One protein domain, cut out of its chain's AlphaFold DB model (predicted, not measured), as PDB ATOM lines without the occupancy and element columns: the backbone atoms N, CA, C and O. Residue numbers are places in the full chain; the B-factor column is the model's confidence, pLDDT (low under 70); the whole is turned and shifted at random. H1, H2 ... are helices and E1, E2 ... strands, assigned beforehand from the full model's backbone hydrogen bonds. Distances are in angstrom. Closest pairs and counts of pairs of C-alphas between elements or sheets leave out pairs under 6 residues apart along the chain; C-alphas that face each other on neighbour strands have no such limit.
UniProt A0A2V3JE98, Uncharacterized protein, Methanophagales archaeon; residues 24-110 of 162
ATOM      1  N   VAL A  24     175.993 263.354 172.325       89.50
ATOM      2  CA  VAL A  24     175.661 262.379 173.376       89.50
ATOM      3  C   VAL A  24     174.421 262.825 174.149       89.50
ATOM      4  O   VAL A  24     173.492 262.036 174.305       89.50
ATOM      5  N   ALA A  25     174.357 264.089 174.572       89.88
ATOM      6  CA  ALA A  25     173.202 264.630 175.286       89.88
ATOM      7  C   ALA A  25     171.916 264.561 174.445       89.88
ATOM      8  O   ALA A  25     170.875 264.136 174.947       89.88
ATOM      9  N   THR A  26     171.978 264.907 173.155       86.12
ATOM     10  CA  THR A  26     170.835 264.791 172.236       86.12
ATOM     11  C   THR A  26     170.390 263.340 172.065       86.12
ATOM     12  O   THR A  26     169.191 263.067 172.115       86.12
ATOM     13  N   ALA A  27     171.334 262.405 171.911       85.88
ATOM     14  CA  ALA A  27     171.024 260.983 171.800       85.88
ATOM     15  C   ALA A  27     170.331 260.463 173.067       85.88
ATOM     16  O   ALA A  27     169.292 259.819 172.964       85.88
ATOM     17  N   VAL A  28     170.855 260.801 174.250       88.50
ATOM     18  CA  VAL A  28     170.269 260.424 175.547       88.50
ATOM     19  C   VAL A  28     168.871 261.021 175.720       88.50
ATOM     20  O   VAL A  28     167.944 260.292 176.073       88.50
ATOM     21  N   LYS A  29     168.683 262.311 175.411       85.44
ATOM     22  CA  LYS A  29     167.370 262.977 175.479       85.44
ATOM     23  C   LYS A  29     166.337 262.292 174.574       85.44
ATOM     24  O   LYS A  29     165.184 262.137 174.962       85.44
ATOM     25  N   GLY A  30     166.757 261.815 173.401       82.88
ATOM     26  CA  GLY A  30     165.903 261.082 172.463       82.88
ATOM     27  C   GLY A  30     165.444 259.695 172.936       82.88
ATOM     28  O   GLY A  30     164.540 259.127 172.328       82.88
ATOM     29  N   LEU A  31     166.017 259.135 174.010       85.75
ATOM     30  CA  LEU A  31     165.655 257.799 174.510       85.75
ATOM     31  C   LEU A  31     164.361 257.767 175.337       85.75
ATOM     32  O   LEU A  31     163.892 256.663 175.649       85.75
ATOM     33  N   GLY A  32     163.816 258.932 175.710       86.50
ATOM     34  CA  GLY A  32     162.609 259.038 176.536       86.50
ATOM     35  C   GLY A  32     162.792 258.428 177.927       86.50
ATOM     36  O   GLY A  32     161.951 257.657 178.382       86.50
ATOM     37  N   LEU A  33     163.934 258.695 178.574       89.56
ATOM     38  CA  LEU A  33     164.273 258.077 179.862       89.56
ATOM     39  C   LEU A  33     163.296 258.471 180.968       89.56
ATOM     40  O   LEU A  33     162.890 257.604 181.729       89.56
ATOM     41  N   GLU A  34     162.885 259.737 181.023       91.38
ATOM     42  CA  GLU A  34     161.935 260.251 182.020       91.38
ATOM     43  C   GLU A  34     160.613 259.481 181.969       91.38
ATOM     44  O   GLU A  34     160.164 258.958 182.983       91.38
ATOM     45  N   GLN A  35     160.051 259.306 180.768       92.38
ATOM     46  CA  GLN A  35     158.859 258.492 180.554       92.38
ATOM     47  C   GLN A  35     159.046 257.056 181.067       92.38
ATOM     48  O   GLN A  35     158.221 256.568 181.835       92.38
ATOM     49  N   LYS A  36     160.134 256.384 180.670       92.00
ATOM     50  CA  LYS A  36     160.393 254.983 181.051       92.00
ATOM     51  C   LYS A  36     160.608 254.811 182.552       92.00
ATOM     52  O   LYS A  36     160.193 253.804 183.116       92.00
ATOM     53  N   VAL A  37     161.273 255.773 183.192       93.94
ATOM     54  CA  VAL A  37     161.456 255.796 184.649       93.94
ATOM     55  C   VAL A  37     160.096 255.914 185.327       93.94
ATOM     56  O   VAL A  37     159.794 255.108 186.202       93.94
ATOM     57  N   THR A  38     159.260 256.860 184.896       94.56
ATOM     58  CA  THR A  38     157.920 257.068 185.460       94.56
ATOM     59  C   THR A  38     157.032 255.834 185.296       94.56
ATOM     60  O   THR A  38     156.418 255.396 186.267       94.56
ATOM     61  N   GLU A  39     157.007 255.227 184.105       95.56
ATOM     62  CA  GLU A  39     156.287 253.972 183.849       95.56
ATOM     63  C   GLU A  39     156.756 252.860 184.793       95.56
ATOM     64  O   GLU A  39     155.946 252.270 185.507       95.56
ATOM     65  N   ALA A  40     158.070 252.632 184.871       94.06
ATOM     66  CA  ALA A  40     158.639 251.580 185.702       94.06
ATOM     67  C   ALA A  40     158.367 251.794 187.200       94.06
ATOM     68  O   ALA A  40     158.125 250.826 187.919       94.06
ATOM     69  N   VAL A  41     158.385 253.037 187.689       94.75
ATOM     70  CA  VAL A  41     158.044 253.342 189.088       94.75
ATOM     71  C   VAL A  41     156.584 252.993 189.370       94.75
ATOM     72  O   VAL A  41     156.313 252.290 190.341       94.75
ATOM     73  N   ILE A  42     155.650 253.434 188.522       95.31
ATOM     74  CA  ILE A  42     154.214 253.182 188.717       95.31
ATOM     75  C   ILE A  42     153.907 251.681 188.643       95.31
ATOM     76  O   ILE A  42     153.175 251.159 189.483       95.31
ATOM     77  N   GLU A  43     154.490 250.968 187.681       94.62
ATOM     78  CA  GLU A  43     154.289 249.521 187.550       94.62
ATOM     79  C   GLU A  43     154.878 248.748 188.736       94.62
ATOM     80  O   GLU A  43     154.270 247.785 189.202       94.62
ATOM     81  N   ARG A  44     156.002 249.196 189.308       93.38
ATOM     82  CA  ARG A  44     156.532 248.612 190.551       93.38
ATOM     83  C   ARG A  44     155.637 248.867 191.755       93.38
ATOM     84  O   ARG A  44     155.467 247.968 192.579       93.38
ATOM     85  N   VAL A  45     155.046 250.058 191.848       94.31
ATOM     86  CA  VAL A  45     154.053 250.354 192.887       94.31
ATOM     87  C   VAL A  45     152.873 249.395 192.783       94.31
ATOM     88  O   VAL A  45     152.463 248.809 193.787       94.31
ATOM     89  N   ASP A  46     152.359 249.212 191.569       94.56
ATOM     90  CA  ASP A  46     151.268 248.288 191.278       94.56
ATOM     91  C   ASP A  46     151.633 246.849 191.681       94.56
ATOM     92  O   ASP A  46     150.905 246.232 192.460       94.56
ATOM     93  N   GLU A  47     152.795 246.341 191.253       91.81
ATOM     94  CA  GLU A  47     153.299 245.007 191.618       91.81
ATOM     95  C   GLU A  47     153.309 244.770 193.132       91.81
ATOM     96  O   GLU A  47     152.736 243.782 193.607       91.81
ATOM     97  N   GLU A  48     153.898 245.689 193.896       91.62
ATOM     98  CA  GLU A  48     153.961 245.577 195.352       91.62
ATOM     99  C   GLU A  48     152.579 245.597 196.011       91.62
ATOM    100  O   GLU A  48     152.332 244.860 196.970       91.62
ATOM    101  N   LEU A  49     151.670 246.449 195.537       92.19
ATOM    102  CA  LEU A  49     150.324 246.541 196.099       92.19
ATOM    103  C   LEU A  49     149.531 245.268 195.816       92.19
ATOM    104  O   LEU A  49     148.882 244.733 196.717       92.19
ATOM    105  N   ILE A  50     149.639 244.702 194.614       91.81
ATOM    106  CA  ILE A  50     148.982 243.429 194.301       91.81
ATOM    107  C   ILE A  50     149.546 242.303 195.159       91.81
ATOM    108  O   ILE A  50     148.788 241.433 195.585       91.81
ATOM    109  N   GLU A  51     150.854 242.274 195.405       90.25
ATOM    110  CA  GLU A  51     151.442 241.278 196.298       90.25
ATOM    111  C   GLU A  51     150.970 241.449 197.741       90.25
ATOM    112  O   GLU A  51     150.719 240.446 198.406       90.25
ATOM    113  N   LYS A  52     150.738 242.679 198.208       89.50
ATOM    114  CA  LYS A  52     150.132 242.929 199.528       89.50
ATOM    115  C   LYS A  52     148.687 242.426 199.601       89.50
ATOM    116  O   LYS A  52     148.336 241.754 200.567       89.50
ATOM    117  N   TYR A  53     147.869 242.675 198.578       89.00
ATOM    118  CA  TYR A  53     146.466 242.236 198.555       89.00
ATOM    119  C   TYR A  53     146.308 240.731 198.294       89.00
ATOM    120  O   TYR A  53     145.614 240.019 199.019       89.00
ATOM    121  N   CYS A  54     146.932 240.229 197.231       87.50
ATOM    122  CA  CYS A  54     146.735 238.868 196.732       87.50
ATOM    123  C   CYS A  54     147.819 237.892 197.207       87.50
ATOM    124  O   CYS A  54     147.665 236.685 197.037       87.50
ATOM    125  N   GLY A  55     148.937 238.356 197.758       85.12
ATOM    126  CA  GLY A  55     150.134 237.537 197.937       85.12
ATOM    127  C   GLY A  55     150.901 237.290 196.630       85.12
ATOM    128  O   GLY A  55     150.523 237.737 195.536       85.12
ATOM    129  N   GLY A  56     151.987 236.522 196.754       83.50
ATOM    130  CA  GLY A  56     152.857 236.159 195.636       83.50
ATOM    131  C   GLY A  56     152.099 235.496 194.482       83.50
ATOM    132  O   GLY A  56     151.156 234.726 194.686       83.50
ATOM    133  N   LYS A  57     152.529 235.785 193.250       77.56
ATOM    134  CA  LYS A  57     151.840 235.409 191.999       77.56
ATOM    135  C   LYS A  57     151.452 233.925 191.904       77.56
ATOM    136  O   LYS A  57     150.396 233.613 191.364       77.56
ATOM    137  N   TYR A  58     152.278 233.034 192.452       73.56
ATOM    138  CA  TYR A  58     152.097 231.577 192.399       73.56
ATOM    139  C   TYR A  58     151.841 230.939 193.772       73.56
ATOM    140  O   TYR A  58     151.991 229.728 193.935       73.56
ATOM    141  N   ALA A  59     151.463 231.734 194.778       73.00
ATOM    142  CA  ALA A  59     151.149 231.205 196.097       73.00
ATOM    143  C   ALA A  59     149.936 230.253 196.025       73.00
ATOM    144  O   ALA A  59     148.858 230.612 195.539       73.00
ATOM    145  N   ARG A  60     150.105 229.017 196.516       65.62
ATOM    146  CA  ARG A  60     149.026 228.017 196.587       65.62
ATOM    147  C   ARG A  60     147.947 228.478 197.581       65.62
ATOM    148  O   ARG A  60     148.263 229.030 198.627       65.62
ATOM    149  N   GLY A  61     146.670 228.243 197.261       63.38
ATOM    150  CA  GLY A  61     145.535 228.563 198.146       63.38
ATOM    151  C   GLY A  61     144.905 229.954 197.973       63.38
ATOM    152  O   GLY A  61     143.964 230.286 198.690       63.38
ATOM    153  N   ASN A  62     145.347 230.757 196.997       62.59
ATOM    154  CA  ASN A  62     144.792 232.097 196.741       62.59
ATOM    155  C   ASN A  62     143.300 232.121 196.359       62.59
ATOM    156  O   ASN A  62     142.629 233.132 196.546       62.59
ATOM    157  N   SER A  63     142.744 231.007 195.874       61.16
ATOM    158  CA  SER A  63     141.332 230.922 195.480       61.16
ATOM    159  C   SER A  63     140.342 231.090 196.647       61.16
ATOM    160  O   SER A  63     139.172 231.395 196.395       61.16
ATOM    161  N   LYS A  64     140.796 230.946 197.901       63.94
ATOM    162  CA  LYS A  64     139.978 231.109 199.118       63.94
ATOM    163  C   LYS A  64     140.172 232.447 199.843       63.94
ATOM    164  O   LYS A  64     139.484 232.689 200.825       63.94
ATOM    165  N   LYS A  65     141.088 233.309 199.389       79.06
ATOM    166  CA  LYS A  65     141.308 234.628 200.001       79.06
ATOM    167  C   LYS A  65     140.261 235.642 199.535       79.06
ATOM    168  O   LYS A  65     139.754 235.514 198.419       79.06
ATOM    169  N   ARG A  66     139.998 236.654 200.377       88.00
ATOM    170  CA  ARG A  66     139.122 237.803 200.081       88.00
ATOM    171  C   ARG A  66     139.516 238.490 198.772       88.00
ATOM    172  O   ARG A  66     138.678 238.664 197.896       88.00
ATOM    173  N   TYR A  67     140.801 238.802 198.613       90.56
ATOM    174  CA  TYR A  67     141.329 239.491 197.437       90.56
ATOM    175  C   TYR A  67     141.907 238.522 196.403       90.56
ATOM    176  O   TYR A  67     142.694 237.630 196.735       90.56
ATOM    177  N   GLN A  68     141.539 238.714 195.134       89.50
ATOM    178  CA  GLN A  68     141.992 237.893 194.007       89.50
ATOM    179  C   GLN A  68     142.453 238.732 192.823       89.50
ATOM    180  O   GLN A  68     141.856 239.753 192.505       89.50
ATOM    181  N   ARG A  69     143.473 238.261 192.098       90.06
ATOM    182  CA  ARG A  69     143.912 238.897 190.849       90.06
ATOM    183  C   ARG A  69     142.796 238.806 189.801       90.06
ATOM    184  O   ARG A  69     142.269 237.724 189.557       90.06
ATOM    185  N   ALA A  70     142.471 239.928 189.167       91.88
ATOM    186  CA  ALA A  70     141.334 240.080 188.256       91.88
ATOM    187  C   ALA A  70     141.754 240.549 186.848       91.88
ATOM    188  O   ALA A  70     141.017 241.265 186.169       91.88
ATOM    189  N   GLY A  71     142.950 240.145 186.411       91.31
ATOM    190  CA  GLY A  71     143.533 240.530 185.123       91.31
ATOM    191  C   GLY A  71     144.302 241.852 185.177       91.31
ATOM    192  O   GLY A  71     144.655 242.338 186.251       91.31
ATOM    193  N   SER A  72     144.578 242.416 184.001       94.38
ATOM    194  CA  SER A  72     145.283 243.692 183.831       94.38
ATOM    195  C   SER A  72     144.522 244.624 182.891       94.38
ATOM    196  O   SER A  72     143.697 244.173 182.097       94.38
ATOM    197  N   VAL A  73     144.809 245.918 182.972       94.88
ATOM    198  CA  VAL A  73     144.291 246.963 182.089       94.88
ATOM    199  C   VAL A  73     145.437 247.834 181.596       94.88
ATOM    200  O   VAL A  73     146.358 248.140 182.348       94.88
ATOM    201  N   GLU A  74     145.356 248.243 180.337       95.50
ATOM    202  CA  GLU A  74     146.264 249.235 179.770       95.50
ATOM    203  C   GLU A  74     145.702 250.639 180.007       95.50
ATOM    204  O   GLU A  74     144.511 250.896 179.788       95.50
ATOM    205  N   ARG A  75     146.549 251.555 180.479       94.19
ATOM    206  CA  ARG A  75     146.235 252.982 180.589       94.19
ATOM    207  C   ARG A  75     147.325 253.806 179.918       94.19
ATOM    208  O   ARG A  75     148.509 253.531 180.080       94.19
ATOM    209  N   HIS A  76     146.899 254.851 179.209       95.25
ATOM    210  CA  HIS A  76     147.800 255.740 178.475       95.25
ATOM    211  C   HIS A  76     147.631 257.215 178.856       95.25
ATOM    212  O   HIS A  76     147.212 258.019 178.013       95.25
ATOM    213  N   PRO A  77     147.883 257.583 180.125       94.69
ATOM    214  CA  PRO A  77     147.811 258.972 180.538       94.69
ATOM    215  C   PRO A  77     148.907 259.797 179.848       94.69
ATOM    216  O   PRO A  77     150.040 259.348 179.683       94.69
ATOM    217  N   VAL A  78     148.568 261.017 179.447       93.38
ATOM    218  CA  VAL A  78     149.515 262.008 178.935       93.38
ATOM    219  C   VAL A  78     149.888 262.944 180.072       93.38
ATOM    220  O   VAL A  78     149.016 263.569 180.676       93.38
ATOM    221  N   THR A  79     151.188 263.022 180.332       93.69
ATOM    222  CA  THR A  79     151.821 263.834 181.378       93.69
ATOM    223  C   THR A  79     152.882 264.737 180.752       93.69
ATOM    224  O   THR A  79     153.184 264.632 179.559       93.69
ATOM    225  N   SER A  80     153.478 265.606 181.556       91.81
ATOM    226  CA  SER A  80     154.606 266.475 181.202       91.81
ATOM    227  C   SER A  80     155.829 265.711 180.685       91.81
ATOM    228  O   SER A  80     156.524 266.217 179.808       91.81
ATOM    229  N   VAL A  81     156.054 264.472 181.140       92.31
ATOM    230  CA  VAL A  81     157.133 263.602 180.628       92.31
ATOM    231  C   VAL A  81     156.749 262.852 179.343       92.31
ATOM    232  O   VAL A  81     157.568 262.133 178.773       92.31
ATOM    233  N   GLY A  82     155.509 263.009 178.874       91.88
ATOM    234  CA  GLY A  82     154.973 262.378 177.671       91.88
ATOM    235  C   GLY A  82     153.790 261.444 177.932       91.88
ATOM    236  O   GLY A  82     153.234 261.364 179.033       91.88
ATOM    237  N   LYS A  83     153.371 260.741 176.875       94.25
ATOM    238  CA  LYS A  83     152.313 259.728 176.924       94.25
ATOM    239  C   LYS A  83     152.850 258.433 177.516       94.25
ATOM    240  O   LYS A  83     153.601 257.740 176.837       94.25
ATOM    241  N   LEU A  84     152.418 258.086 178.722       95.69
ATOM    242  CA  LEU A  84     152.811 256.848 179.390       95.69
ATOM    243  C   LEU A  84     152.096 255.633 178.779       95.69
ATOM    244  O   LEU A  84     150.999 255.750 178.228       95.69
ATOM    245  N   ASN A  85     152.696 254.454 178.903       95.56
ATOM    246  CA  ASN A  85     152.119 253.162 178.545       95.56
ATOM    247  C   ASN A  85     152.162 252.253 179.767       95.56
ATOM    248  O   ASN A  85     153.149 251.566 179.999       95.56
ATOM    249  N   LEU A  86     151.095 252.283 180.560       96.25
ATOM    250  CA  LEU A  86     151.029 251.581 181.834       96.25
ATOM    251  C   LEU A  86     150.214 250.304 181.694       96.25
ATOM    252  O   LEU A  86     149.073 250.346 181.217       96.25
ATOM    253  N   ARG A  87     150.749 249.189 182.192       95.69
ATOM    254  CA  ARG A  87     149.994 247.948 182.376       95.69
ATOM    255  C   ARG A  87     149.731 247.704 183.859       95.69
ATOM    256  O   ARG A  87     150.563 247.159 184.570       95.69
ATOM    257  N   LEU A  88     148.529 248.057 184.302       95.69
ATOM    258  CA  LEU A  88     148.126 248.017 185.710       95.69
ATOM    259  C   LEU A  88     147.276 246.778 185.993       95.69
ATOM    260  O   LEU A  88     146.474 246.367 185.145       95.69
ATOM    261  N   HIS A  89     147.392 246.176 187.172       95.12
ATOM    262  CA  HIS A  89     146.612 244.988 187.506       95.12
ATOM    263  C   HIS A  89     145.381 245.313 188.337       95.12
ATOM    264  O   HIS A  89     145.346 246.224 189.157       95.12
ATOM    265  N   ARG A  90     144.349 244.497 188.147       95.00
ATOM    266  CA  ARG A  90     143.100 244.601 188.893       95.00
ATOM    267  C   ARG A  90     143.063 243.584 190.019       95.00
ATOM    268  O   ARG A  90     143.527 242.449 189.864       95.00
ATOM    269  N   VAL A  91     142.410 243.964 191.106       94.19
ATOM    270  CA  VAL A  91     142.072 243.073 192.215       94.19
ATOM    271  C   VAL A  91     140.559 243.025 192.363       94.19
ATOM    272  O   VAL A  91     139.880 244.044 192.289       94.19
ATOM    273  N   ARG A  92     140.031 241.813 192.526       93.25
ATOM    274  CA  ARG A  92     138.647 241.539 192.893       93.25
ATOM    275  C   ARG A  92     138.581 241.322 194.395       93.25
ATOM    276  O   ARG A  92     139.250 240.423 194.903       93.25
ATOM    277  N   ASP A  93     137.751 242.103 195.067       93.19
ATOM    278  CA  ASP A  93     137.299 241.821 196.423       93.19
ATOM    279  C   ASP A  93     136.080 240.890 196.348       93.19
ATOM    280  O   ASP A  93     135.096 241.199 195.678       93.19
ATOM    281  N   LYS A  94     136.163 239.719 196.982       88.75
ATOM    282  CA  LYS A  94     135.066 238.746 197.039       88.75
ATOM    283  C   LYS A  94     133.986 239.093 198.057       88.75
ATOM    284  O   LYS A  94     132.880 238.595 197.905       88.75
ATOM    285  N   GLU A  95     134.298 239.879 199.084       90.12
ATOM    286  CA  GLU A  95     133.309 240.272 200.095       90.12
ATOM    287  C   GLU A  95     132.428 241.411 199.581       90.12
ATOM    288  O   GLU A  95     131.220 241.394 199.781       90.12
ATOM    289  N   GLU A  96     133.022 242.367 198.865       90.00
ATOM    290  CA  GLU A  96     132.289 243.503 198.291       90.00
ATOM    291  C   GLU A  96     131.851 243.295 196.832       90.00
ATOM    292  O   GLU A  96     131.210 244.172 196.259       90.00
ATOM    293  N   GLU A  97     132.246 242.182 196.205       88.88
ATOM    294  CA  GLU A  97     132.058 241.889 194.771       88.88
ATOM    295  C   GLU A  97     132.537 243.005 193.816       88.88
ATOM    296  O   GLU A  97     132.072 243.138 192.682       88.88
ATOM    297  N   LYS A  98     133.530 243.797 194.236       93.25
ATOM    298  CA  LYS A  98     134.090 244.908 193.452       93.25
ATOM    299  C   LYS A  98     135.418 244.547 192.807       93.25
ATOM    300  O   LYS A  98     136.194 243.744 193.321       93.25
ATOM    301  N   ILE A  99     135.700 245.190 191.676       93.44
ATOM    302  CA  ILE A  99     137.000 245.136 191.005       93.44
ATOM    303  C   ILE A  99     137.590 246.541 191.006       93.44
ATOM    304  O   ILE A  99     136.953 247.469 190.511       93.44
ATOM    305  N   PHE A 100     138.809 246.678 191.515       93.38
ATOM    306  CA  PHE A 100     139.508 247.955 191.616       93.38
ATOM    307  C   PHE A 100     140.972 247.827 191.181       93.38
ATOM    308  O   PHE A 100     141.469 246.726 190.910       93.38
ATOM    309  N   LEU A 101     141.638 248.973 191.055       93.94
ATOM    310  CA  LEU A 101     143.052 249.107 190.717       93.94
ATOM    311  C   LEU A 101     143.816 249.463 191.996       93.94
ATOM    312  O   LEU A 101     143.737 250.611 192.413       93.94
ATOM    313  N   PRO A 102     144.557 248.529 192.619       92.50
ATOM    314  CA  PRO A 102     145.269 248.810 193.866       92.50
ATOM    315  C   PRO A 102     146.216 250.003 193.773       92.50
ATOM    316  O   PRO A 102     146.377 250.731 194.740       92.50
ATOM    317  N   VAL A 103     146.827 250.229 192.605       94.19
ATOM    318  CA  VAL A 103     147.711 251.378 192.372       94.19
ATOM    319  C   VAL A 103     147.037 252.728 192.647       94.19
ATOM    320  O   VAL A 103     147.726 253.654 193.066       94.19
ATOM    321  N   GLU A 104     145.709 252.829 192.500       92.38
ATOM    322  CA  GLU A 104     144.945 254.050 192.803       92.38
ATOM    323  C   GLU A 104     144.930 254.375 194.315       92.38
ATOM    324  O   GLU A 104     144.683 255.518 194.682       92.38
ATOM    325  N   ASP A 105     145.312 253.439 195.198       89.44
ATOM    326  CA  ASP A 105     145.492 253.696 196.639       89.44
ATOM    327  C   ASP A 105     146.724 254.576 196.940       89.44
ATOM    328  O   ASP A 105     146.896 255.062 198.063       89.44
ATOM    329  N   ARG A 106     147.652 254.707 195.982       92.00
ATOM    330  CA  ARG A 106     148.941 255.406 196.155       92.00
ATOM    331  C   ARG A 106     149.257 256.407 195.057       92.00
ATOM    332  O   ARG A 106     150.003 257.348 195.314       92.00
ATOM    333  N   VAL A 107     148.746 256.181 193.854       92.44
ATOM    334  CA  VAL A 107     148.954 257.031 192.684       92.44
ATOM    335  C   VAL A 107     147.595 257.527 192.231       92.44
ATOM    336  O   VAL A 107     146.773 256.752 191.745       92.44
ATOM    337  N   GLU A 108     147.368 258.823 192.387       92.50
ATOM    338  CA  GLU A 108     146.146 259.456 191.918       92.50
ATOM    339  C   GLU A 108     146.203 259.648 190.398       92.50
ATOM    340  O   GLU A 108     147.173 260.165 189.844       92.50
ATOM    341  N   PHE A 109     145.149 259.201 189.718       90.31
ATOM    342  CA  PHE A 109     144.911 259.480 188.308       90.31
ATOM    343  C   PHE A 109     143.745 260.459 188.214       90.31
ATOM    344  O   PHE A 109     142.799 260.347 188.994       90.31
ATOM    345  N   ASP A 110     143.736 261.333 187.203       87.56
ATOM    346  CA  ASP A 110     142.583 262.199 186.898       87.56
ATOM    347  C   ASP A 110     141.450 261.377 186.236       87.56
ATOM    348  O   ASP A 110     141.094 261.511 185.057       87.56
TER     349      ASP A 110
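Overview. This is residues 24 to 110 of the 162 residues of an uncharacterized protein of Methanophagales archaeon (UniProt A0A2V3JE98). A long, narrow hairpin of two strands, E1 and E2, runs lengthwise beside one long helix, H2, with E2 the nearer strand to it. The short helix H3 packs on H2, and at the far end from the core residues 24 to 31, which hold the small helix H1, stick out as a free arm. The printed part has 87 residues with three named helices and two named strands, in the order H1, H2, E1, E2, H3; the sheet is E1 - E2, antiparallel, and the class is mixed, helices and strands. The whole is loose, with a radius of gyration of the C-alphas of 15.8 A, and elongated, spanning 54 by 27 by 18 A.

Along the chain. Strand E1 is residues 67 to 75, 22.1 A from first to last C-alpha, beginning at C-alpha 67 at (141.329, 239.491, 197.437); it bends by 58 degrees at residue 71. Strand E2 is residues 86 to 93, 22.3 A long. Helix H2 is residues 33 to 54, 31.0 A long. Helix H1 is residues 24 to 29, 8.6 A long, and begins at C-alpha 24 at (175.661, 262.379, 173.376). Helix H3 is residues 102 to 105, 5.6 A long, and ends at C-alpha 105 at (145.492, 253.696, 196.639).

Arrangement. E1 and E2 form a hairpin, antiparallel, with 152 degrees between their directions. N 70 and O 90 are 2.8 A apart and N 86 and O 75 are 2.9 A apart, both within hydrogen-bond range. Beyond the named strands, residues 78 to 79 pair with residues 82 to 83, and residues 91 to 92 of E2 pair with residues 99 to 100, both antiparallel. The closest C-alphas of H2 and E2 are those of Glu 39 and Leu 86, 6.1 A apart; those of H2 and E1 are Cys 54 and Tyr 67, 5.5 A. H2 touches H3 with its residues 42 to 50 alone, the closest C-alphas being those of Asp 46 and Val 103, 4.8 A apart. H1 and H2 meet only through their link, and H1 is apart from E1, E2 and H3. In H1 and H2 every O i to N i+4 pair is within hydrogen-bond range; H3 is too short for such a pair.

Size, cuts and confidence. The C-alphas farthest apart are those of Val 24 and Glu 95, 54.7 A. Without the free residues 24 to 31, the body spans 42 by 23 by 18 A. The printed part has no cut. The link from H2 to E1, residues 55 to 66, is long; in it residues 60 to 64 have a pLDDT under 70. The mean pLDDT of the printed part is 89.4.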